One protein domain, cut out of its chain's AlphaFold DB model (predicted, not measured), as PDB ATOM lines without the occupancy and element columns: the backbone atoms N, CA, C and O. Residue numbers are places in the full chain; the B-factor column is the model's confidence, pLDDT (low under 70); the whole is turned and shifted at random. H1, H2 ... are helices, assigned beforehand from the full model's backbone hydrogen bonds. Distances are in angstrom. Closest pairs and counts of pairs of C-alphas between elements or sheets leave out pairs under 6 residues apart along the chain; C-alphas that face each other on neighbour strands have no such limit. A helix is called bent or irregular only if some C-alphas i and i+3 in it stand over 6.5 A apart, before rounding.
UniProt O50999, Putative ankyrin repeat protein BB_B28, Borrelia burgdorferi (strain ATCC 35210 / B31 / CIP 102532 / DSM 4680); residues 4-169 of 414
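What this domain is: This is residues 4 to 169 of the 414 residues of the protein "Putative ankyrin repeat protein BB_B28" of Borrelia burgdorferi (strain ATCC 35210 / B31 / CIP 102532 / DSM 4680) (UniProt O50999). A long, slender rod is built on one very long helix arm, H2b, as its spine: H1 folds back along its first part, and H6 runs side by side with its later part. The short arm H2a makes the turn at the H1 end; toward the other end H3 packs on the last part of H6, and the smaller H4 and H5 join in a corner beside the spine. The printed part has 166 residues with six named helices, H1 to H6 in order, and no named strand; the class is all helix. The whole is extended, with a radius of gyration of the C-alphas of 26.6 A and spans of 90 by 28 by 18 A.

Where its parts are: H2, residues 28 to 93, was assigned as one helix by its hydrogen bonds but is bent: C-alphas 37 and 40 are 9.4 A apart. Its arms are H2a, residues 28 to 37, and H2b, residues 40 to 93, 80.6 A long from C-alpha 40 at (80.294, -34.461, 125.218) to C-alpha 93 at (65.835, 33.501, 84.333). H2b is irregular, with C-alphas 40 and 43 7.3 A apart. H1, residues 4 to 26, measures 32.8 A and begins with C-alpha 4 at (74.177, -7.261, 95.657). H6, residues 147 to 168, measures 31.7 A, has a kink of 31 degrees near residue 162 and is only just irregular, with C-alphas 159 and 162 6.6 A apart. H3 is residues 99 to 107, H4 residues 117 to 127 and H5 residues 131 to 142.

How they stand to each other: H2 is the hub, touching four other helices. Residues 46 to 67 of H2b touch H1, closest at the C-alphas of Ser 60 and Ser 7, 4.1 A, at a shallow tilt of 24 degrees, opposite ways. Residues 69 to 90 touch H6, closest at the C-alphas of Glu 87 and Ile 163, 6.6 A, at a shallow tilt of 6 degrees, the same way. Residues 164 to 168 of H6 touch H3, closest at the C-alphas of Lys 168 and Met 103, 4.9 A. H4 and H5 touch about perpendicular at 88 degrees, closest at the C-alphas of Phe 120 and Ser 131, 6.5 A. H1 and H6 are apart. Every O i to N i+4 pair is within hydrogen-bond range in H1, H2a, H3 and H5; 47 of 50 are in H2b, 13 of 18 in H6 and 3 of 7 in H4, where 4 of 8 O i to N i+3 pairs are.

The domain as a whole: The C-alphas farthest apart, those of Asp 36 and Pro 98, are 89.8 A apart. Residues 36 to 41, which belong to H2, stand free. The printed part has no cut, and no link is long. The mean pLDDT of the printed part is 81.0, and residues 107 to 135 are under 70.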
ATOM      1  N   TYR A   4      75.506  -6.648  95.650       87.89
ATOM      2  CA  TYR A   4      74.177  -7.261  95.657       87.89
ATOM      3  C   TYR A   4      74.225  -8.790  95.513       87.89
ATOM      4  O   TYR A   4      73.624  -9.520  96.304       87.89
ATOM      5  N   VAL A   5      74.968  -9.300  94.526       92.28
ATOM      6  CA  VAL A   5      75.059 -10.746  94.287       92.28
ATOM      7  C   VAL A   5      75.780 -11.448  95.443       92.28
ATOM      8  O   VAL A   5      75.326 -12.501  95.885       92.28
ATOM      9  N   LEU A   6      76.848 -10.853  95.985       93.77
ATOM     10  CA  LEU A   6      77.533 -11.379  97.172       93.77
ATOM     11  C   LEU A   6      76.600 -11.424  98.389       93.77
ATOM     12  O   LEU A   6      76.504 -12.460  99.045       93.77
ATOM     13  N   SER A   7      75.854 -10.347  98.644       92.81
ATOM     14  CA  SER A   7      74.860 -10.283  99.719       92.81
ATOM     15  C   SER A   7      73.840 -11.418  99.612       92.81
ATOM     16  O   SER A   7      73.590 -12.118 100.598       92.81
ATOM     17  N   LYS A   8      73.312 -11.667  98.405       94.07
ATOM     18  CA  LYS A   8      72.382 -12.774  98.146       94.07
ATOM     19  C   LYS A   8      73.027 -14.140  98.356       94.07
ATOM     20  O   LYS A   8      72.407 -14.993  98.982       94.07
ATOM     21  N   ILE A   9      74.262 -14.352  97.901       95.26
ATOM     22  CA  ILE A   9      74.984 -15.619  98.117       95.26
ATOM     23  C   ILE A   9      75.132 -15.919  99.609       95.26
ATOM     24  O   ILE A   9      74.851 -17.040 100.030       95.26
ATOM     25  N   PHE A  10      75.528 -14.929 100.413       95.07
ATOM     26  CA  PHE A  10      75.675 -15.108 101.858       95.07
ATOM     27  C   PHE A  10      74.333 -15.270 102.579       95.07
ATOM     28  O   PHE A  10      74.233 -16.056 103.517       95.07
ATOM     29  N   LEU A  11      73.277 -14.607 102.104       93.42
ATOM     30  CA  LEU A  11      71.926 -14.812 102.621       93.42
ATOM     31  C   LEU A  11      71.454 -16.256 102.387       93.42
ATOM     32  O   LEU A  11      71.008 -16.933 103.312       93.42
ATOM     33  N   TYR A  12      71.589 -16.746 101.150       95.42
ATOM     34  CA  TYR A  12      71.181 -18.104 100.792       95.42
ATOM     35  C   TYR A  12      72.061 -19.168 101.452       95.42
ATOM     36  O   TYR A  12      71.539 -20.204 101.866       95.42
ATOM     37  N   SER A  13      73.367 -18.927 101.617       93.67
ATOM     38  CA  SER A  13      74.234 -19.845 102.365       93.67
ATOM     39  C   SER A  13      73.829 -19.924 103.840       93.67
ATOM     40  O   SER A  13      73.766 -21.025 104.386       93.67
ATOM     41  N   GLY A  14      73.433 -18.804 104.452       92.82
ATOM     42  CA  GLY A  14      72.852 -18.780 105.793       92.82
ATOM     43  C   GLY A  14      71.556 -19.585 105.901       92.82
ATOM     44  O   GLY A  14      71.396 -20.374 106.836       92.82
ATOM     45  N   TYR A  15      70.657 -19.470 104.919       93.05
ATOM     46  CA  TYR A  15      69.440 -20.289 104.876       93.05
ATOM     47  C   TYR A  15      69.729 -21.782 104.718       93.05
ATOM     48  O   TYR A  15      69.069 -22.592 105.369       93.05
ATOM     49  N   LEU A  16      70.730 -22.161 103.920       93.78
ATOM     50  CA  LEU A  16      71.163 -23.557 103.819       93.78
ATOM     51  C   LEU A  16      71.703 -24.067 105.161       93.78
ATOM     52  O   LEU A  16      71.318 -25.151 105.597       93.78
ATOM     53  N   VAL A  17      72.537 -23.275 105.846       92.21
ATOM     54  CA  VAL A  17      73.076 -23.600 107.178       92.21
ATOM     55  C   VAL A  17      71.949 -23.813 108.193       92.21
ATOM     56  O   VAL A  17      71.955 -24.833 108.885       92.21
ATOM     57  N   ILE A  18      70.950 -22.920 108.242       91.29
ATOM     58  CA  ILE A  18      69.757 -23.102 109.088       91.29
ATOM     59  C   ILE A  18      68.990 -24.357 108.679       91.29
ATOM     60  O   ILE A  18      68.616 -25.138 109.546       91.29
ATOM     61  N   GLY A  19      68.769 -24.583 107.384       90.56
ATOM     62  CA  GLY A  19      68.044 -25.756 106.894       90.56
ATOM     63  C   GLY A  19      68.687 -27.068 107.352       90.56
ATOM     64  O   GLY A  19      68.002 -27.938 107.895       90.56
ATOM     65  N   PHE A  20      70.012 -27.187 107.223       89.94
ATOM     66  CA  PHE A  20      70.774 -28.334 107.731       89.94
ATOM     67  C   PHE A  20      70.718 -28.441 109.260       89.94
ATOM     68  O   PHE A  20      70.529 -29.536 109.803       89.94
ATOM     69  N   LEU A  21      70.842 -27.316 109.966       89.53
ATOM     70  CA  LEU A  21      70.746 -27.260 111.421       89.53
ATOM     71  C   LEU A  21      69.370 -27.744 111.909       89.53
ATOM     72  O   LEU A  21      69.283 -28.644 112.739       89.53
ATOM     73  N   SER A  22      68.283 -27.215 111.350       89.45
ATOM     74  CA  SER A  22      66.918 -27.629 111.675       89.45
ATOM     75  C   SER A  22      66.700 -29.107 111.361       89.45
ATOM     76  O   SER A  22      66.195 -29.844 112.208       89.45
ATOM     77  N   PHE A  23      67.143 -29.579 110.194       91.65
ATOM     78  CA  PHE A  23      67.018 -30.988 109.821       91.65
ATOM     79  C   PHE A  23      67.722 -31.918 110.821       91.65
ATOM     80  O   PHE A  23      67.151 -32.926 111.239       91.65
ATOM     81  N   THR A  24      68.935 -31.566 111.258       90.24
ATOM     82  CA  THR A  24      69.703 -32.366 112.230       90.24
ATOM     83  C   THR A  24      69.102 -32.340 113.634       90.24
ATOM     84  O   THR A  24      69.109 -33.370 114.307       90.24
ATOM     85  N   ILE A  25      68.517 -31.216 114.059       89.01
ATOM     86  CA  ILE A  25      67.858 -31.075 115.365       89.01
ATOM     87  C   ILE A  25      66.531 -31.846 115.424       89.01
ATOM     88  O   ILE A  25      66.262 -32.526 116.424       89.01
ATOM     89  N   PHE A  26      65.694 -31.740 114.386       90.74
ATOM     90  CA  PHE A  26      64.350 -32.332 114.366       90.74
ATOM     91  C   PHE A  26      64.349 -33.816 113.986       90.74
ATOM     92  O   PHE A  26      63.482 -34.567 114.437       90.74
ATOM     93  N   ASN A  27      65.343 -34.287 113.229       92.87
ATOM     94  CA  ASN A  27      65.484 -35.707 112.937       92.87
ATOM     95  C   ASN A  27      66.086 -36.452 114.142       92.87
ATOM     96  O   ASN A  27      67.302 -36.484 114.335       92.87
ATOM     97  N   LYS A  28      65.227 -37.096 114.946       90.09
ATOM     98  CA  LYS A  28      65.616 -37.831 116.166       90.09
ATOM     99  C   LYS A  28      66.731 -38.858 115.922       90.09
ATOM    100  O   LYS A  28      67.641 -38.958 116.745       90.09
ATOM    101  N   ASN A  29      66.683 -39.585 114.803       92.98
ATOM    102  CA  ASN A  29      67.682 -40.606 114.472       92.98
ATOM    103  C   ASN A  29      69.047 -39.972 114.186       92.98
ATOM    104  O   ASN A  29      70.063 -40.422 114.718       92.98
ATOM    105  N   LEU A  30      69.070 -38.899 113.391       89.92
ATOM    106  CA  LEU A  30      70.300 -38.180 113.064       89.92
ATOM    107  C   LEU A  30      70.889 -37.487 114.299       89.92
ATOM    108  O   LEU A  30      72.086 -37.610 114.556       89.92
ATOM    109  N   ARG A  31      70.042 -36.845 115.111       91.29
ATOM    110  CA  ARG A  31      70.433 -36.213 116.376       91.29
ATOM    111  C   ARG A  31      71.092 -37.198 117.336       91.29
ATOM    112  O   ARG A  31      72.146 -36.891 117.889       91.29
ATOM    113  N   ASN A  32      70.495 -38.378 117.521       90.54
ATOM    114  CA  ASN A  32      71.067 -39.425 118.368       90.54
ATOM    115  C   ASN A  32      72.406 -39.915 117.803       90.54
ATOM    116  O   ASN A  32      73.386 -39.954 118.536       90.54
ATOM    117  N   LYS A  33      72.494 -40.159 116.488       91.07
ATOM    118  CA  LYS A  33      73.742 -40.576 115.826       91.07
ATOM    119  C   LYS A  33      74.879 -39.560 116.001       91.07
ATOM    120  O   LYS A  33      76.020 -39.955 116.232       91.07
ATOM    121  N   ILE A  34      74.584 -38.261 115.905       89.59
ATOM    122  CA  ILE A  34      75.559 -37.182 116.149       89.59
ATOM    123  C   ILE A  34      75.992 -37.180 117.619       89.59
ATOM    124  O   ILE A  34      77.190 -37.119 117.903       89.59
ATOM    125  N   ARG A  35      75.033 -37.286 118.547       90.34
ATOM    126  CA  ARG A  35      75.295 -37.320 119.991       90.34
ATOM    127  C   ARG A  35      76.162 -38.514 120.387       90.34
ATOM    128  O   ARG A  35      77.123 -38.335 121.124       90.34
ATOM    129  N   ASP A  36      75.875 -39.699 119.862       91.91
ATOM    130  CA  ASP A  36      76.618 -40.917 120.188       91.91
ATOM    131  C   ASP A  36      78.050 -40.865 119.622       91.91
ATOM    132  O   ASP A  36      78.997 -41.298 120.280       91.91
ATOM    133  N   LYS A  37      78.230 -40.263 118.434       92.14
ATOM    134  CA  LYS A  37      79.545 -40.111 117.787       92.14
ATOM    135  C   LYS A  37      80.429 -39.049 118.451       92.14
ATOM    136  O   LYS A  37      81.628 -39.272 118.591       92.14
ATOM    137  N   LEU A  38      79.866 -37.896 118.827       90.94
ATOM    138  CA  LEU A  38      80.622 -36.763 119.389       90.94
ATOM    139  C   LEU A  38      80.639 -36.733 120.924       90.94
ATOM    140  O   LEU A  38      81.420 -35.979 121.507       90.94
ATOM    141  N   LYS A  39      79.802 -37.542 121.588       90.83
ATOM    142  CA  LYS A  39      79.650 -37.582 123.050       90.83
ATOM    143  C   LYS A  39      79.500 -36.165 123.610       90.83
ATOM    144  O   LYS A  39      78.659 -35.415 123.133       90.83
ATOM    145  N   ASN A  40      80.346 -35.765 124.558       85.92
ATOM    146  CA  ASN A  40      80.294 -34.461 125.218       85.92
ATOM    147  C   ASN A  40      80.600 -33.274 124.286       85.92
ATOM    148  O   ASN A  40      80.342 -32.143 124.670       85.92
ATOM    149  N   LEU A  41      81.112 -33.503 123.071       87.81
ATOM    150  CA  LEU A  41      81.433 -32.453 122.095       87.81
ATOM    151  C   LEU A  41      80.298 -32.186 121.095       87.81
ATOM    152  O   LEU A  41      80.448 -31.346 120.212       87.81
ATOM    153  N   TYR A  42      79.150 -32.867 121.204       87.93
ATOM    154  CA  TYR A  42      78.053 -32.697 120.243       87.93
ATOM    155  C   TYR A  42      77.518 -31.253 120.184       87.93
ATOM    156  O   TYR A  42      77.026 -30.824 119.144       87.93
ATOM    157  N   PHE A  43      77.631 -30.483 121.272       87.98
ATOM    158  CA  PHE A  43      77.233 -29.074 121.285       87.98
ATOM    159  C   PHE A  43      78.108 -28.218 120.353       87.98
ATOM    160  O   PHE A  43      77.594 -27.279 119.752       87.98
ATOM    161  N   LEU A  44      79.394 -28.563 120.170       89.29
ATOM    162  CA  LEU A  44      80.311 -27.846 119.273       89.29
ATOM    163  C   LEU A  44      79.890 -27.967 117.808       89.29
ATOM    164  O   LEU A  44      80.093 -27.033 117.038       89.29
ATOM    165  N   TYR A  45      79.276 -29.091 117.426       89.65
ATOM    166  CA  TYR A  45      78.692 -29.266 116.096       89.65
ATOM    167  C   TYR A  45      77.630 -28.195 115.838       89.65
ATOM    168  O   TYR A  45      77.752 -27.416 114.897       89.65
ATOM    169  N   TYR A  46      76.635 -28.096 116.722       90.95
ATOM    170  CA  TYR A  46      75.570 -27.102 116.599       90.95
ATOM    171  C   TYR A  46      76.099 -25.671 116.726       90.95
ATOM    172  O   TYR A  46      75.678 -24.800 115.969       90.95
ATOM    173  N   LEU A  47      77.070 -25.447 117.617       91.44
ATOM    174  CA  LEU A  47      77.736 -24.157 117.763       91.44
ATOM    175  C   LEU A  47      78.444 -23.742 116.466       91.44
ATOM    176  O   LEU A  47      78.342 -22.587 116.086       91.44
ATOM    177  N   THR A  48      79.088 -24.670 115.753       92.04
ATOM    178  CA  THR A  48      79.779 -24.381 114.484       92.04
ATOM    179  C   THR A  48      78.798 -23.994 113.375       92.04
ATOM    180  O   THR A  48      79.034 -23.041 112.640       92.04
ATOM    181  N   PHE A  49      77.662 -24.689 113.249       91.51
ATOM    182  CA  PHE A  49      76.618 -24.273 112.303       91.51
ATOM    183  C   PHE A  49      76.013 -22.921 112.698       91.51
ATOM    184  O   PHE A  49      75.774 -22.078 111.838       91.51
ATOM    185  N   PHE A  50      75.819 -22.675 113.994       90.71
ATOM    186  CA  PHE A  50      75.341 -21.384 114.482       90.71
ATOM    187  C   PHE A  50      76.337 -20.249 114.199       90.71
ATOM    188  O   PHE A  50      75.929 -19.190 113.723       90.71
ATOM    189  N   THR A  51      77.643 -20.462 114.398       93.28
ATOM    190  CA  THR A  51      78.665 -19.464 114.048       93.28
ATOM    191  C   THR A  51      78.753 -19.241 112.542       93.28
ATOM    192  O   THR A  51      78.826 -18.091 112.120       93.28
ATOM    193  N   LEU A  52      78.667 -20.292 111.717       93.89
ATOM    194  CA  LEU A  52      78.592 -20.159 110.255       93.89
ATOM    195  C   LEU A  52      77.370 -19.345 109.821       93.89
ATOM    196  O   LEU A  52      77.488 -18.484 108.950       93.89
ATOM    197  N   PHE A  53      76.215 -19.566 110.455       92.94
ATOM    198  CA  PHE A  53      75.013 -18.779 110.200       92.94
ATOM    199  C   PHE A  53      75.222 -17.302 110.559       92.94
ATOM    200  O   PHE A  53      74.934 -16.432 109.734       92.94
ATOM    201  N   ILE A  54      75.785 -17.011 111.738       92.93
ATOM    202  CA  ILE A  54      76.111 -15.636 112.150       92.93
ATOM    203  C   ILE A  54      77.071 -14.986 111.149       92.93
ATOM    204  O   ILE A  54      76.819 -13.871 110.703       92.93
ATOM    205  N   ILE A  55      78.136 -15.685 110.749       94.67
ATOM    206  CA  ILE A  55      79.116 -15.179 109.777       94.67
ATOM    207  C   ILE A  55      78.435 -14.878 108.437       94.67
ATOM    208  O   ILE A  55      78.624 -13.796 107.891       94.67
ATOM    209  N   SER A  56      77.612 -15.797 107.924       94.03
ATOM    210  CA  SER A  56      76.887 -15.600 106.663       94.03
ATOM    211  C   SER A  56      75.904 -14.425 106.731       94.03
ATOM    212  O   SER A  56      75.861 -13.606 105.818       94.03
ATOM    213  N   SER A  57      75.194 -14.265 107.849       92.44
ATOM    214  CA  SER A  57      74.270 -13.147 108.063       92.44
ATOM    215  C   SER A  57      75.014 -11.814 108.140       92.44
ATOM    216  O   SER A  57      74.633 -10.857 107.469       92.44
ATOM    217  N   ASN A  58      76.125 -11.770 108.882       93.49
ATOM    218  CA  ASN A  58      76.972 -10.583 108.997       93.49
ATOM    219  C   ASN A  58      77.603 -10.198 107.653       93.49
ATOM    220  O   ASN A  58      77.651  -9.018 107.319       93.49
ATOM    221  N   LEU A  59      78.055 -11.175 106.859       95.11
ATOM    222  CA  LEU A  59      78.588 -10.927 105.518       95.11
ATOM    223  C   LEU A  59      77.497 -10.449 104.556       95.11
ATOM    224  O   LEU A  59      77.724  -9.502 103.809       95.11
ATOM    225  N   SER A  60      76.305 -11.051 104.594       93.62
ATOM    226  CA  SER A  60      75.162 -10.597 103.794       93.62
ATOM    227  C   SER A  60      74.817  -9.139 104.104       93.62
ATOM    228  O   SER A  60      74.731  -8.322 103.188       93.62
ATOM    229  N   TYR A  61      74.719  -8.792 105.389       90.68
ATOM    230  CA  TYR A  61      74.506  -7.419 105.838       90.68
ATOM    231  C   TYR A  61      75.623  -6.478 105.365       90.68
ATOM    232  O   TYR A  61      75.344  -5.458 104.743       90.68
ATOM    233  N   TYR A  62      76.888  -6.859 105.563       90.98
ATOM    234  CA  TYR A  62      78.052  -6.078 105.132       90.98
ATOM    235  C   TYR A  62      78.032  -5.751 103.631       90.98
ATOM    236  O   TYR A  62      78.307  -4.619 103.232       90.98
ATOM    237  N   PHE A  63      77.691  -6.723 102.783       92.04
ATOM    238  CA  PHE A  63      77.600  -6.493 101.342       92.04
ATOM    239  C   PHE A  63      76.361  -5.685 100.942       92.04
ATOM    240  O   PHE A  63      76.434  -4.924  99.982       92.04
ATOM    241  N   THR A  64      75.251  -5.793 101.676       88.87
ATOM    242  CA  THR A  64      74.084  -4.915 101.482       88.87
ATOM    243  C   THR A  64      74.441  -3.454 101.758       88.87
ATOM    244  O   THR A  64      74.150  -2.600 100.927       88.87
ATOM    245  N   GLU A  65      75.143  -3.172 102.860       87.59
ATOM    246  CA  GLU A  65      75.605  -1.814 103.188       87.59
ATOM    247  C   GLU A  65      76.574  -1.269 102.127       87.59
ATOM    248  O   GLU A  65      76.463  -0.120 101.707       87.59
ATOM    249  N   LYS A  66      77.487  -2.108 101.619       89.44
ATOM    250  CA  LYS A  66      78.379  -1.714 100.519       89.44
ATOM    251  C   LYS A  66      77.643  -1.407  99.220       89.44
ATOM    252  O   LYS A  66      78.012  -0.450  98.547       89.44
ATOM    253  N   GLN A  67      76.632  -2.201  98.865       88.72
ATOM    254  CA  GLN A  67      75.804  -1.928  97.689       88.72
ATOM    255  C   GLN A  67      75.065  -0.598  97.853       88.72
ATOM    256  O   GLN A  67      75.087   0.222  96.946       88.72
ATOM    257  N   LEU A  68      74.475  -0.361  99.028       87.13
ATOM    258  CA  LEU A  68      73.759   0.877  99.320       87.13
ATOM    259  C   LEU A  68      74.665   2.109  99.174       87.13
ATOM    260  O   LEU A  68      74.237   3.130  98.640       87.13
ATOM    261  N   LEU A  69      75.922   1.999  99.609       88.29
ATOM    262  CA  LEU A  69      76.921   3.054  99.460       88.29
ATOM    263  C   LEU A  69      77.352   3.267  97.999       88.29
ATOM    264  O   LEU A  69      77.586   4.400  97.582       88.29
ATOM    265  N   GLU A  70      77.467   2.193  97.216       88.20
ATOM    266  CA  GLU A  70      77.749   2.274  95.780       88.20
ATOM    267  C   GLU A  70      76.605   2.969  95.031       88.20
ATOM    268  O   GLU A  70      76.853   3.911  94.275       88.20
ATOM    269  N   ASP A  71      75.360   2.581  95.320       86.48
ATOM    270  CA  ASP A  71      74.155   3.207  94.773       86.48
ATOM    271  C   ASP A  71      74.079   4.689  95.174       86.48
ATOM    272  O   ASP A  71      73.752   5.545  94.350       86.48
ATOM    273  N   PHE A  72      74.458   5.013  96.417       88.62
ATOM    274  CA  PHE A  72      74.526   6.393  96.891       88.62
ATOM    275  C   PHE A  72      75.547   7.224  96.108       88.62
ATOM    276  O   PHE A  72      75.242   8.347  95.729       88.62
ATOM    277  N   ASN A  73      76.737   6.694  95.810       88.85
ATOM    278  CA  ASN A  73      77.738   7.431  95.026       88.85
ATOM    279  C   ASN A  73      77.258   7.710  93.585       88.85
ATOM    280  O   ASN A  73      77.672   8.692  92.967       88.85
ATOM    281  N   ILE A  74      76.415   6.837  93.020       85.77
ATOM    282  CA  ILE A  74      75.767   7.074  91.719       85.77
ATOM    283  C   ILE A  74      74.734   8.194  91.863       85.77
ATOM    284  O   ILE A  74      74.770   9.157  91.097       85.77
ATOM    285  N   PHE A  75      73.869   8.093  92.876       85.07
ATOM    286  CA  PHE A  75      72.887   9.123  93.206       85.07
ATOM    287  C   PHE A  75      73.544  10.494  93.426       85.07
ATOM    288  O   PHE A  75      73.086  11.476  92.859       85.07
ATOM    289  N   GLU A  76      74.636  10.564  94.185       86.19
ATOM    290  CA  GLU A  76      75.381  11.791  94.479       86.19
ATOM    291  C   GLU A  76      75.854  12.495  93.199       86.19
ATOM    292  O   GLU A  76      75.665  13.701  93.039       86.19
ATOM    293  N   LYS A  77      76.415  11.744  92.245       84.88
ATOM    294  CA  LYS A  77      76.845  12.299  90.950       84.88
ATOM    295  C   LYS A  77      75.672  12.855  90.148       84.88
ATOM    296  O   LYS A  77      75.764  13.956  89.610       84.88
ATOM    297  N   GLU A  78      74.580  12.101  90.067       80.66
ATOM    298  CA  GLU A  78      73.362  12.536  89.371       80.66
ATOM    299  C   GLU A  78      72.754  13.776  90.032       80.66
ATOM    300  O   GLU A  78      72.328  14.705  89.345       80.66
ATOM    301  N   PHE A  79      72.766  13.812  91.363       80.89
ATOM    302  CA  PHE A  79      72.288  14.923  92.168       80.89
ATOM    303  C   PHE A  79      73.077  16.204  91.861       80.89
ATOM    304  O   PHE A  79      72.479  17.226  91.521       80.89
ATOM    305  N   PHE A  80      74.414  16.160  91.869       82.80
ATOM    306  CA  PHE A  80      75.235  17.330  91.527       82.80
ATOM    307  C   PHE A  80      75.033  17.828  90.088       82.80
ATOM    308  O   PHE A  80      74.952  19.041  89.871       82.80
ATOM    309  N   GLU A  81      74.898  16.933  89.105       80.17
ATOM    310  CA  GLU A  81      74.629  17.338  87.717       80.17
ATOM    311  C   GLU A  81      73.283  18.070  87.580       80.17
ATOM    312  O   GLU A  81      73.186  19.064  86.856       80.17
ATOM    313  N   ILE A  82      72.257  17.665  88.337       77.19
ATOM    314  CA  ILE A  82      70.964  18.369  88.375       77.19
ATOM    315  C   ILE A  82      71.118  19.778  88.947       77.19
ATOM    316  O   ILE A  82      70.568  20.734  88.397       77.19
ATOM    317  N   HIS A  83      71.895  19.940  90.016       81.15
ATOM    318  CA  HIS A  83      72.116  21.258  90.614       81.15
ATOM    319  C   HIS A  83      72.925  22.196  89.714       81.15
ATOM    320  O   HIS A  83      72.641  23.392  89.672       81.15
ATOM    321  N   LYS A  84      73.846  21.663  88.910       80.76
ATOM    322  CA  LYS A  84      74.543  22.426  87.865       80.76
ATOM    323  C   LYS A  84      73.593  22.911  86.763       80.76
ATOM    324  O   LYS A  84      73.719  24.033  86.275       80.76
ATOM    325  N   ILE A  85      72.606  22.099  86.386       76.47
ATOM    326  CA  ILE A  85      71.550  22.509  85.447       76.47
ATOM    327  C   ILE A  85      70.660  23.595  86.075       76.47
ATOM    328  O   ILE A  85      70.319  24.577  85.409       76.47
ATOM    329  N   ASN A  86      70.315  23.458  87.359       76.79
ATOM    330  CA  ASN A  86      69.572  24.484  88.094       76.79
ATOM    331  C   ASN A  86      70.335  25.816  88.126       76.79
ATOM    332  O   ASN A  86      69.726  26.860  87.917       76.79
ATOM    333  N   GLU A  87      71.661  25.794  88.293       81.38
ATOM    334  CA  GLU A  87      72.504  26.996  88.212       81.38
ATOM    335  C   GLU A  87      72.363  27.710  86.857       81.38
ATOM    336  O   GLU A  87      72.118  28.918  86.801       81.38
ATOM    337  N   GLN A  88      72.435  26.971  85.744       79.33
ATOM    338  CA  GLN A  88      72.237  27.545  84.406       79.33
ATOM    339  C   GLN A  88      70.837  28.148  84.243       79.33
ATOM    340  O   GLN A  88      70.671  29.227  83.665       79.33
ATOM    341  N   PHE A  89      69.820  27.465  84.773       76.21
ATOM    342  CA  PHE A  89      68.447  27.957  84.788       76.21
ATOM    343  C   PHE A  89      68.333  29.275  85.574       76.21
ATOM    344  O   PHE A  89      67.771  30.251  85.073       76.21
ATOM    345  N   PHE A  90      68.933  29.344  86.762       78.81
ATOM    346  CA  PHE A  90      68.976  30.552  87.583       78.81
ATOM    347  C   PHE A  90      69.689  31.706  86.908       78.81
ATOM    348  O   PHE A  90      69.187  32.830  86.908       78.81
ATOM    349  N   GLN A  91      70.828  31.431  86.278       81.08
ATOM    350  CA  GLN A  91      71.552  32.432  85.513       81.08
ATOM    351  C   GLN A  91      70.675  33.023  84.403       81.08
ATOM    352  O   GLN A  91      70.647  34.237  84.226       81.08
ATOM    353  N   LYS A  92      69.930  32.178  83.683       75.76
ATOM    354  CA  LYS A  92      69.105  32.612  82.553       75.76
ATOM    355  C   LYS A  92      67.872  33.413  82.975       75.76
ATOM    356  O   LYS A  92      67.555  34.409  82.329       75.76
ATOM    357  N   TYR A  93      67.159  32.962  84.008       73.51
ATOM    358  CA  TYR A  93      65.835  33.501  84.333       73.51
ATOM    359  C   TYR A  93      65.816  34.409  85.559       73.51
ATOM    360  O   TYR A  93      64.977  35.298  85.618       73.51
ATOM    361  N   LEU A  94      66.722  34.227  86.525       75.44
ATOM    362  CA  LEU A  94      66.654  34.961  87.791       75.44
ATOM    363  C   LEU A  94      67.543  36.194  87.865       75.44
ATOM    364  O   LEU A  94      67.200  37.135  88.578       75.44
ATOM    365  N   LEU A  95      68.670  36.216  87.147       76.51
ATOM    366  CA  LEU A  95      69.591  37.361  87.183       76.51
ATOM    367  C   LEU A  95      68.949  38.665  86.706       76.51
ATOM    368  O   LEU A  95      69.339  39.729  87.175       76.51
ATOM    369  N   ASN A  96      67.950  38.571  85.829       75.17
ATOM    370  CA  ASN A  96      67.271  39.728  85.257       75.17
ATOM    371  C   ASN A  96      66.287  40.398  86.230       75.17
ATOM    372  O   ASN A  96      65.807  41.494  85.943       75.17
ATOM    373  N   PHE A  97      65.964  39.767  87.363       74.27
ATOM    374  CA  PHE A  97      65.072  40.365  88.352       74.27
ATOM    375  C   PHE A  97      65.815  41.324  89.291       74.27
ATOM    376  O   PHE A  97      66.947  41.036  89.699       74.27
ATOM    377  N   PRO A  98      65.157  42.422  89.718       73.94
ATOM    378  CA  PRO A  98      65.601  43.227  90.850       73.94
ATOM    379  C   PRO A  98      65.916  42.359  92.070       73.94
ATOM    380  O   PRO A  98      65.245  41.356  92.320       73.94
ATOM    381  N   VAL A  99      66.932  42.748  92.844       76.68
ATOM    382  CA  VAL A  99      67.482  41.915  93.927       76.68
ATOM    383  C   VAL A  99      66.418  41.434  94.926       76.68
ATOM    384  O   VAL A  99      66.431  40.241  95.227       76.68
ATOM    385  N   PRO A 100      65.447  42.254  95.376       71.80
ATOM    386  CA  PRO A 100      64.399  41.785  96.289       71.80
ATOM    387  C   PRO A 100      63.507  40.701  95.678       71.80
ATOM    388  O   PRO A 100      63.195  39.721  96.347       71.80
ATOM    389  N   ILE A 101      63.155  40.822  94.391       72.54
ATOM    390  CA  ILE A 101      62.347  39.830  93.654       72.54
ATOM    391  C   ILE A 101      63.142  38.532  93.530       72.54
ATOM    392  O   ILE A 101      62.632  37.442  93.785       72.54
ATOM    393  N   ARG A 102      64.421  38.650  93.167       76.82
ATOM    394  CA  ARG A 102      65.333  37.513  93.038       76.82
ATOM    395  C   ARG A 102      65.524  36.785  94.369       76.82
ATOM    396  O   ARG A 102      65.450  35.560  94.396       76.82
ATOM    397  N   MET A 103      65.738  37.518  95.461       74.69
ATOM    398  CA  MET A 103      65.823  36.967  96.818       74.69
ATOM    399  C   MET A 103      64.499  36.320  97.237       74.69
ATOM    400  O   MET A 103      64.512  35.241  97.834       74.69
ATOM    401  N   GLU A 104      63.366  36.932  96.872       71.68
ATOM    402  CA  GLU A 104      62.044  36.374  97.142       71.68
ATOM    403  C   GLU A 104      61.851  35.015  96.463       71.68
ATOM    404  O   GLU A 104      61.452  34.040  97.095       71.68
ATOM    405  N   LEU A 105      62.213  34.914  95.188       71.81
ATOM    406  CA  LEU A 105      62.219  33.641  94.473       71.81
ATOM    407  C   LEU A 105      63.160  32.644  95.150       71.81
ATOM    408  O   LEU A 105      62.764  31.523  95.459       71.81
ATOM    409  N   MET A 106      64.394  33.075  95.422       74.45
ATOM    410  CA  MET A 106      65.493  32.214  95.857       74.45
ATOM    411  C   MET A 106      65.292  31.503  97.196       74.45
ATOM    412  O   MET A 106      65.855  30.446  97.455       74.45
ATOM    413  N   SER A 107      64.539  32.114  98.083       69.18
ATOM    414  CA  SER A 107      64.221  31.606  99.424       69.18
ATOM    415  C   SER A 107      63.137  30.519  99.478       69.18
ATOM    416  O   SER A 107      63.051  29.785 100.456       69.18
ATOM    417  N   LYS A 108      62.259  30.458  98.463       65.59
ATOM    418  CA  LYS A 108      61.225  29.428  98.354       65.59
ATOM    419  C   LYS A 108      61.859  28.102  97.961       65.59
ATOM    420  O   LYS A 108      61.201  27.071  98.037       65.59
ATOM    421  N   PHE A 109      63.123  28.142  97.548       67.21
ATOM    422  CA  PHE A 109      63.908  26.979  97.216       67.21
ATOM    423  C   PHE A 109      64.640  26.462  98.444       67.21
ATOM    424  O   PHE A 109      65.482  27.143  99.026       67.21
ATOM    425  N   ASP A 110      64.352  25.210  98.773       68.19
ATOM    426  CA  ASP A 110      65.252  24.381  99.560       68.19
ATOM    427  C   ASP A 110      66.250  23.722  98.595       68.19
ATOM    428  O   ASP A 110      65.806  22.941  97.750       68.19
ATOM    429  N   PRO A 111      67.564  23.994  98.670       69.05
ATOM    430  CA  PRO A 111      68.552  23.355  97.806       69.05
ATOM    431  C   PRO A 111      68.445  21.824  97.770       69.05
ATOM    432  O   PRO A 111      68.722  21.242  96.731       69.05
ATOM    433  N   LEU A 112      67.997  21.170  98.846       66.59
ATOM    434  CA  LEU A 112      67.880  19.711  98.926       66.59
ATOM    435  C   LEU A 112      66.655  19.152  98.192       66.59
ATOM    436  O   LEU A 112      66.731  18.090  97.576       66.59
ATOM    437  N   TYR A 113      65.517  19.848  98.259       61.90
ATOM    438  CA  TYR A 113      64.265  19.401  97.628       61.90
ATOM    439  C   TYR A 113      63.996  20.067  96.278       61.90
ATOM    440  O   TYR A 113      63.162  19.592  95.503       61.90
ATOM    441  N   THR A 114      64.679  21.170  95.982       58.96
ATOM    442  CA  THR A 114      64.425  21.968  94.785       58.96
ATOM    443  C   THR A 114      65.198  21.410  93.606       58.96
ATOM    444  O   THR A 114      66.263  21.897  93.220       58.96
ATOM    445  N   VAL A 115      64.579  20.423  92.978       52.36
ATOM    446  CA  VAL A 115      64.761  20.147  91.558       52.36
ATOM    447  C   VAL A 115      63.696  20.957  90.814       52.36
ATOM    448  O   VAL A 115      62.506  20.760  91.059       52.36
ATOM    449  N   PHE A 116      64.081  21.890  89.936       52.22
ATOM    450  CA  PHE A 116      63.085  22.615  89.134       52.22
ATOM    451  C   PHE A 116      62.437  21.637  88.176       52.22
ATOM    452  O   PHE A 116      63.136  21.108  87.325       52.22
ATOM    453  N   ASN A 117      61.120  21.448  88.238       48.70
ATOM    454  CA  ASN A 117      60.423  20.646  87.230       48.70
ATOM    455  C   ASN A 117      60.739  21.139  85.803       48.70
ATOM    456  O   ASN A 117      61.055  20.317  84.954       48.70
ATOM    457  N   ALA A 118      60.819  22.456  85.584       43.72
ATOM    458  CA  ALA A 118      61.167  23.061  84.294       43.72
ATOM    459  C   ALA A 118      62.601  22.781  83.804       43.72
ATOM    460  O   ALA A 118      62.826  22.505  82.620       43.72
ATOM    461  N   SER A 119      63.601  22.853  84.693       49.80
ATOM    462  CA  SER A 119      64.968  22.438  84.341       49.80
ATOM    463  C   SER A 119      65.013  20.918  84.161       49.80
ATOM    464  O   SER A 119      65.705  20.396  83.294       49.80
ATOM    465  N   PHE A 120      64.200  20.195  84.919       53.13
ATOM    466  CA  PHE A 120      64.210  18.755  84.946       53.13
ATOM    467  C   PHE A 120      63.538  18.155  83.715       53.13
ATOM    468  O   PHE A 120      64.199  17.421  83.011       53.13
ATOM    469  N   GLU A 121      62.306  18.487  83.333       53.25
ATOM    470  CA  GLU A 121      61.663  17.881  82.151       53.25
ATOM    471  C   GLU A 121      62.484  18.049  80.863       53.25
ATOM    472  O   GLU A 121      62.517  17.156  80.007       53.25
ATOM    473  N   LYS A 122      63.200  19.173  80.740       51.75
ATOM    474  CA  LYS A 122      64.086  19.432  79.604       51.75
ATOM    475  C   LYS A 122      65.397  18.636  79.664       51.75
ATOM    476  O   LYS A 122      65.860  18.203  78.612       51.75
ATOM    477  N   TYR A 123      65.983  18.425  80.846       51.50
ATOM    478  CA  TYR A 123      67.322  17.824  80.995       51.50
ATOM    479  C   TYR A 123      67.336  16.386  81.539       51.50
ATOM    480  O   TYR A 123      68.252  15.631  81.243       51.50
ATOM    481  N   ALA A 124      66.304  15.961  82.255       53.15
ATOM    482  CA  ALA A 124      66.027  14.591  82.683       53.15
ATOM    483  C   ALA A 124      66.017  13.599  81.528       53.15
ATOM    484  O   ALA A 124      66.479  12.468  81.662       53.15
ATOM    485  N   LYS A 125      65.562  14.060  80.356       57.74
ATOM    486  CA  LYS A 125      65.665  13.317  79.097       57.74
ATOM    487  C   LYS A 125      67.107  12.907  78.771       57.74
ATOM    488  O   LYS A 125      67.283  11.883  78.124       57.74
ATOM    489  N   ASN A 126      68.116  13.643  79.246       59.44
ATOM    490  CA  ASN A 126      69.529  13.322  79.030       59.44
ATOM    491  C   ASN A 126      70.068  12.264  80.010       59.44
ATOM    492  O   ASN A 126      71.012  11.566  79.656       59.44
ATOM    493  N   ILE A 127      69.490  12.132  81.214       63.02
ATOM    494  CA  ILE A 127      69.908  11.140  82.231       63.02
ATOM    495  C   ILE A 127      68.976   9.920  82.322       63.02
ATOM    496  O   ILE A 127      69.302   8.948  82.993       63.02
ATOM    497  N   GLY A 128      67.817   9.952  81.657       67.97
ATOM    498  CA  GLY A 128      66.869   8.836  81.610       67.97
ATOM    499  C   GLY A 128      66.080   8.584  82.903       67.97
ATOM    500  O   GLY A 128      65.506   7.509  83.039       67.97
ATOM    501  N   LYS A 129      66.029   9.546  83.836       67.16
ATOM    502  CA  LYS A 129      65.331   9.433  85.136       67.16
ATOM    503  C   LYS A 129      64.248  10.495  85.302       67.16
ATOM    504  O   LYS A 129      64.388  11.588  84.769       67.16
ATOM    505  N   SER A 130      63.180  10.205  86.050       64.80
ATOM    506  CA  SER A 130      62.086  11.168  86.322       64.80
ATOM    507  C   SER A 130      62.324  12.009  87.590       64.80
ATOM    508  O   SER A 130      63.089  11.608  88.466       64.80
ATOM    509  N   SER A 131      61.660  13.171  87.724       60.55
ATOM    510  CA  SER A 131      61.867  14.073  88.878       60.55
ATOM    511  C   SER A 131      61.393  13.393  90.150       60.55
ATOM    512  O   SER A 131      62.055  13.427  91.185       60.55
ATOM    513  N   TYR A 132      60.265  12.699  90.023       64.14
ATOM    514  CA  TYR A 132      59.676  11.869  91.053       64.14
ATOM    515  C   TYR A 132      60.634  10.776  91.540       64.14
ATOM    516  O   TYR A 132      60.771  10.585  92.746       64.14
ATOM    517  N   GLU A 133      61.319  10.081  90.631       68.58
ATOM    518  CA  GLU A 133      62.267   9.018  90.984       68.58
ATOM    519  C   GLU A 133      63.444   9.558  91.804       68.58
ATOM    520  O   GLU A 133      63.778   8.998  92.843       68.58
ATOM    521  N   ILE A 134      64.022  10.692  91.405       66.67
ATOM    522  CA  ILE A 134      65.172  11.281  92.105       66.67
ATOM    523  C   ILE A 134      64.769  11.844  93.467       66.67
ATOM    524  O   ILE A 134      65.445  11.577  94.460       66.67
ATOM    525  N   GLN A 135      63.636  12.550  93.545       68.42
ATOM    526  CA  GLN A 135      63.084  13.009  94.824       68.42
ATOM    527  C   GLN A 135      62.777  11.830  95.756       68.42
ATOM    528  O   GLN A 135      63.005  11.914  96.963       68.42
ATOM    529  N   THR A 136      62.273  10.721  95.208       70.50
ATOM    530  CA  THR A 136      61.997   9.493  95.965       70.50
ATOM    531  C   THR A 136      63.290   8.855  96.463       70.50
ATOM    532  O   THR A 136      63.380   8.523  97.644       70.50
ATOM    533  N   ASN A 137      64.315   8.752  95.614       75.14
ATOM    534  CA  ASN A 137      65.628   8.230  95.993       75.14
ATOM    535  C   ASN A 137      66.256   9.069  97.109       75.14
ATOM    536  O   ASN A 137      66.668   8.518  98.127       75.14
ATOM    537  N   TYR A 138      66.228  10.397  96.983       75.97
ATOM    538  CA  TYR A 138      66.707  11.298  98.030       75.97
ATOM    539  C   TYR A 138      65.952  11.100  99.355       75.97
ATOM    540  O   TYR A 138      66.570  10.891 100.401       75.97
ATOM    541  N   LYS A 139      64.610  11.062  99.318       74.09
ATOM    542  CA  LYS A 139      63.777  10.780 100.504       74.09
ATOM    543  C   LYS A 139      64.109   9.427 101.141       74.09
ATOM    544  O   LYS A 139      64.083   9.311 102.366       74.09
ATOM    545  N   ASN A 140      64.422   8.411 100.339       78.99
ATOM    546  CA  ASN A 140      64.830   7.099 100.839       78.99
ATOM    547  C   ASN A 140      66.194   7.164 101.546       78.99
ATOM    548  O   ASN A 140      66.342   6.598 102.631       78.99
ATOM    549  N   TYR A 141      67.162   7.905 100.996       83.06
ATOM    550  CA  TYR A 141      68.468   8.084 101.635       83.06
ATOM    551  C   TYR A 141      68.385   8.877 102.942       83.06
ATOM    552  O   TYR A 141      69.001   8.462 103.919       83.06
ATOM    553  N   ILE A 142      67.550   9.921 103.031       75.97
ATOM    554  CA  ILE A 142      67.322  10.641 104.303       75.97
ATOM    555  C   ILE A 142      66.802   9.700 105.399       75.97
ATOM    556  O   ILE A 142      67.193   9.800 106.562       75.97
ATOM    557  N   ARG A 143      65.911   8.770 105.038       76.82
ATOM    558  CA  ARG A 143      65.317   7.805 105.982       76.82
ATOM    559  C   ARG A 143      66.276   6.693 106.396       76.82
ATOM    560  O   ARG A 143      65.970   5.941 107.320       76.82
ATOM    561  N   THR A 144      67.408   6.564 105.716       79.25
ATOM    562  CA  THR A 144      68.385   5.513 105.985       79.25
ATOM    563  C   THR A 144      69.098   5.781 107.315       79.25
ATOM    564  O   THR A 144      69.454   6.910 107.646       79.25
ATOM    565  N   THR A 145      69.311   4.737 108.120       76.48
ATOM    566  CA  THR A 145      69.971   4.846 109.435       76.48
ATOM    567  C   THR A 145      71.499   4.857 109.358       76.48
ATOM    568  O   THR A 145      72.139   5.215 110.345       76.48
ATOM    569  N   ASN A 146      72.069   4.506 108.203       83.55
ATOM    570  CA  ASN A 146      73.500   4.494 107.921       83.55
ATOM    571  C   ASN A 146      74.133   5.878 108.176       83.55
ATOM    572  O   ASN A 146      73.722   6.885 107.599       83.55
ATOM    573  N   SER A 147      75.137   5.920 109.054       85.44
ATOM    574  CA  SER A 147      75.814   7.154 109.465       85.44
ATOM    575  C   SER A 147      76.663   7.781 108.361       85.44
ATOM    576  O   SER A 147      76.708   9.001 108.276       85.44
ATOM    577  N   GLU A 148      77.296   6.972 107.506       88.27
ATOM    578  CA  GLU A 148      78.114   7.458 106.386       88.27
ATOM    579  C   GLU A 148      77.242   8.150 105.332       88.27
ATOM    580  O   GLU A 148      77.575   9.234 104.868       88.27
ATOM    581  N   ILE A 149      76.080   7.579 105.002       87.34
ATOM    582  CA  ILE A 149      75.109   8.207 104.090       87.34
ATOM    583  C   ILE A 149      74.603   9.527 104.668       87.34
ATOM    584  O   ILE A 149      74.515  10.509 103.939       87.34
ATOM    585  N   LYS A 150      74.309   9.581 105.973       84.46
ATOM    586  CA  LYS A 150      73.912  10.835 106.633       84.46
ATOM    587  C   LYS A 150      75.002  11.897 106.548       84.46
ATOM    588  O   LYS A 150      74.704  13.033 106.205       84.46
ATOM    589  N   GLU A 151      76.251  11.530 106.820       86.97
ATOM    590  CA  GLU A 151      77.384  12.452 106.714       86.97
ATOM    591  C   GLU A 151      77.570  12.954 105.278       86.97
ATOM    592  O   GLU A 151      77.697  14.157 105.059       86.97
ATOM    593  N   LYS A 152      77.489  12.063 104.283       89.45
ATOM    594  CA  LYS A 152      77.548  12.449 102.869       89.45
ATOM    595  C   LYS A 152      76.383  13.345 102.450       89.45
ATOM    596  O   LYS A 152      76.586  14.275 101.681       89.45
ATOM    597  N   LEU A 153      75.168  13.106 102.947       86.18
ATOM    598  CA  LEU A 153      74.014  13.971 102.675       86.18
ATOM    599  C   LEU A 153      74.222  15.393 103.215       86.18
ATOM    600  O   LEU A 153      73.889  16.352 102.519       86.18
ATOM    601  N   GLU A 154      74.806  15.536 104.407       83.77
ATOM    602  CA  GLU A 154      75.179  16.853 104.943       83.77
ATOM    603  C   GLU A 154      76.279  17.511 104.098       83.77
ATOM    604  O   GLU A 154      76.149  18.678 103.735       83.77
ATOM    605  N   GLN A 155      77.298  16.762 103.661       86.02
ATOM    606  CA  GLN A 155      78.327  17.281 102.744       86.02
ATOM    607  C   GLN A 155      77.734  17.734 101.400       86.02
ATOM    608  O   GLN A 155      78.094  18.787 100.874       86.02
ATOM    609  N   ILE A 156      76.788  16.975 100.839       85.94
ATOM    610  CA  ILE A 156      76.063  17.358  99.620       85.94
ATOM    611  C   ILE A 156      75.312  18.673  99.840       85.94
ATOM    612  O   ILE A 156      75.411  19.577  99.006       85.94
ATOM    613  N   LYS A 157      74.595  18.807 100.965       80.74
ATOM    614  CA  LYS A 157      73.888  20.039 101.342       80.74
ATOM    615  C   LYS A 157      74.847  21.227 101.417       80.74
ATOM    616  O   LYS A 157      74.559  22.282 100.844       80.74
ATOM    617  N   GLU A 158      75.987  21.059 102.079       79.51
ATOM    618  CA  GLU A 158      77.031  22.084 102.189       79.51
ATOM    619  C   GLU A 158      77.587  22.489 100.816       79.51
ATOM    620  O   GLU A 158      77.789  23.677 100.566       79.51
ATOM    621  N   ASN A 159      77.754  21.534  99.898       84.06
ATOM    622  CA  ASN A 159      78.299  21.773  98.560       84.06
ATOM    623  C   ASN A 159      77.320  22.492  97.616       84.06
ATOM    624  O   ASN A 159      77.738  23.334  96.821       84.06
ATOM    625  N   ILE A 160      76.018  22.188  97.686       82.25
ATOM    626  CA  ILE A 160      75.012  22.816  96.809       82.25
ATOM    627  C   ILE A 160      74.539  24.173  97.331       82.25
ATOM    628  O   ILE A 160      74.183  25.039  96.534       82.25
ATOM    629  N   THR A 161      74.534  24.389  98.651       79.40
ATOM    630  CA  THR A 161      74.004  25.619  99.268       79.40
ATOM    631  C   THR A 161      74.616  26.898  98.667       79.40
ATOM    632  O   THR A 161      73.851  27.808  98.327       79.40
ATOM    633  N   PRO A 162      75.944  26.991  98.433       77.11
ATOM    634  CA  PRO A 162      76.572  28.143  97.780       77.11
ATOM    635  C   PRO A 162      76.012  28.482  96.398       77.11
ATOM    636  O   PRO A 162      75.884  29.667  96.084       77.11
ATOM    637  N   ILE A 163      75.643  27.475  95.594       80.59
ATOM    638  CA  ILE A 163      75.080  27.667  94.246       80.59
ATOM    639  C   ILE A 163      73.825  28.537  94.336       80.59
ATOM    640  O   ILE A 163      73.697  29.517  93.612       80.59
ATOM    641  N   TYR A 164      72.930  28.227  95.274       78.52
ATOM    642  CA  TYR A 164      71.666  28.942  95.468       78.52
ATOM    643  C   TYR A 164      71.877  30.281  96.178       78.52
ATOM    644  O   TYR A 164      71.311  31.306  95.794       78.52
ATOM    645  N   ASN A 165      72.731  30.293  97.200       77.32
ATOM    646  CA  ASN A 165      72.994  31.476  98.010       77.32
ATOM    647  C   ASN A 165      73.656  32.605  97.209       77.32
ATOM    648  O   ASN A 165      73.317  33.768  97.412       77.32
ATOM    649  N   LYS A 166      74.488  32.293  96.211       77.74
ATOM    650  CA  LYS A 166      75.052  33.290  95.287       77.74
ATOM    651  C   LYS A 166      73.987  34.174  94.620       77.74
ATOM    652  O   LYS A 166      74.208  35.369  94.441       77.74
ATOM    653  N   TYR A 167      72.816  33.629  94.291       77.88
ATOM    654  CA  TYR A 167      71.722  34.398  93.679       77.88
ATOM    655  C   TYR A 167      70.937  35.247  94.690       77.88
ATOM    656  O   TYR A 167      70.165  36.119  94.287       77.88
ATOM    657  N   LYS A 168      71.153  35.045  95.994       76.35
ATOM    658  CA  LYS A 168      70.590  35.868  97.073       76.35
ATOM    659  C   LYS A 168      71.471  37.071  97.433       76.35
ATOM    660  O   LYS A 168      71.068  37.843  98.295       76.35
ATOM    661  N   LEU A 169      72.649  37.233  96.814       79.55
ATOM    662  CA  LEU A 169      73.600  38.277  97.205       79.55
ATOM    663  C   LEU A 169      73.009  39.697  97.033       79.55
ATOM    664  O   LEU A 169      72.609  40.057  95.914       79.55
TER     665      LEU A 169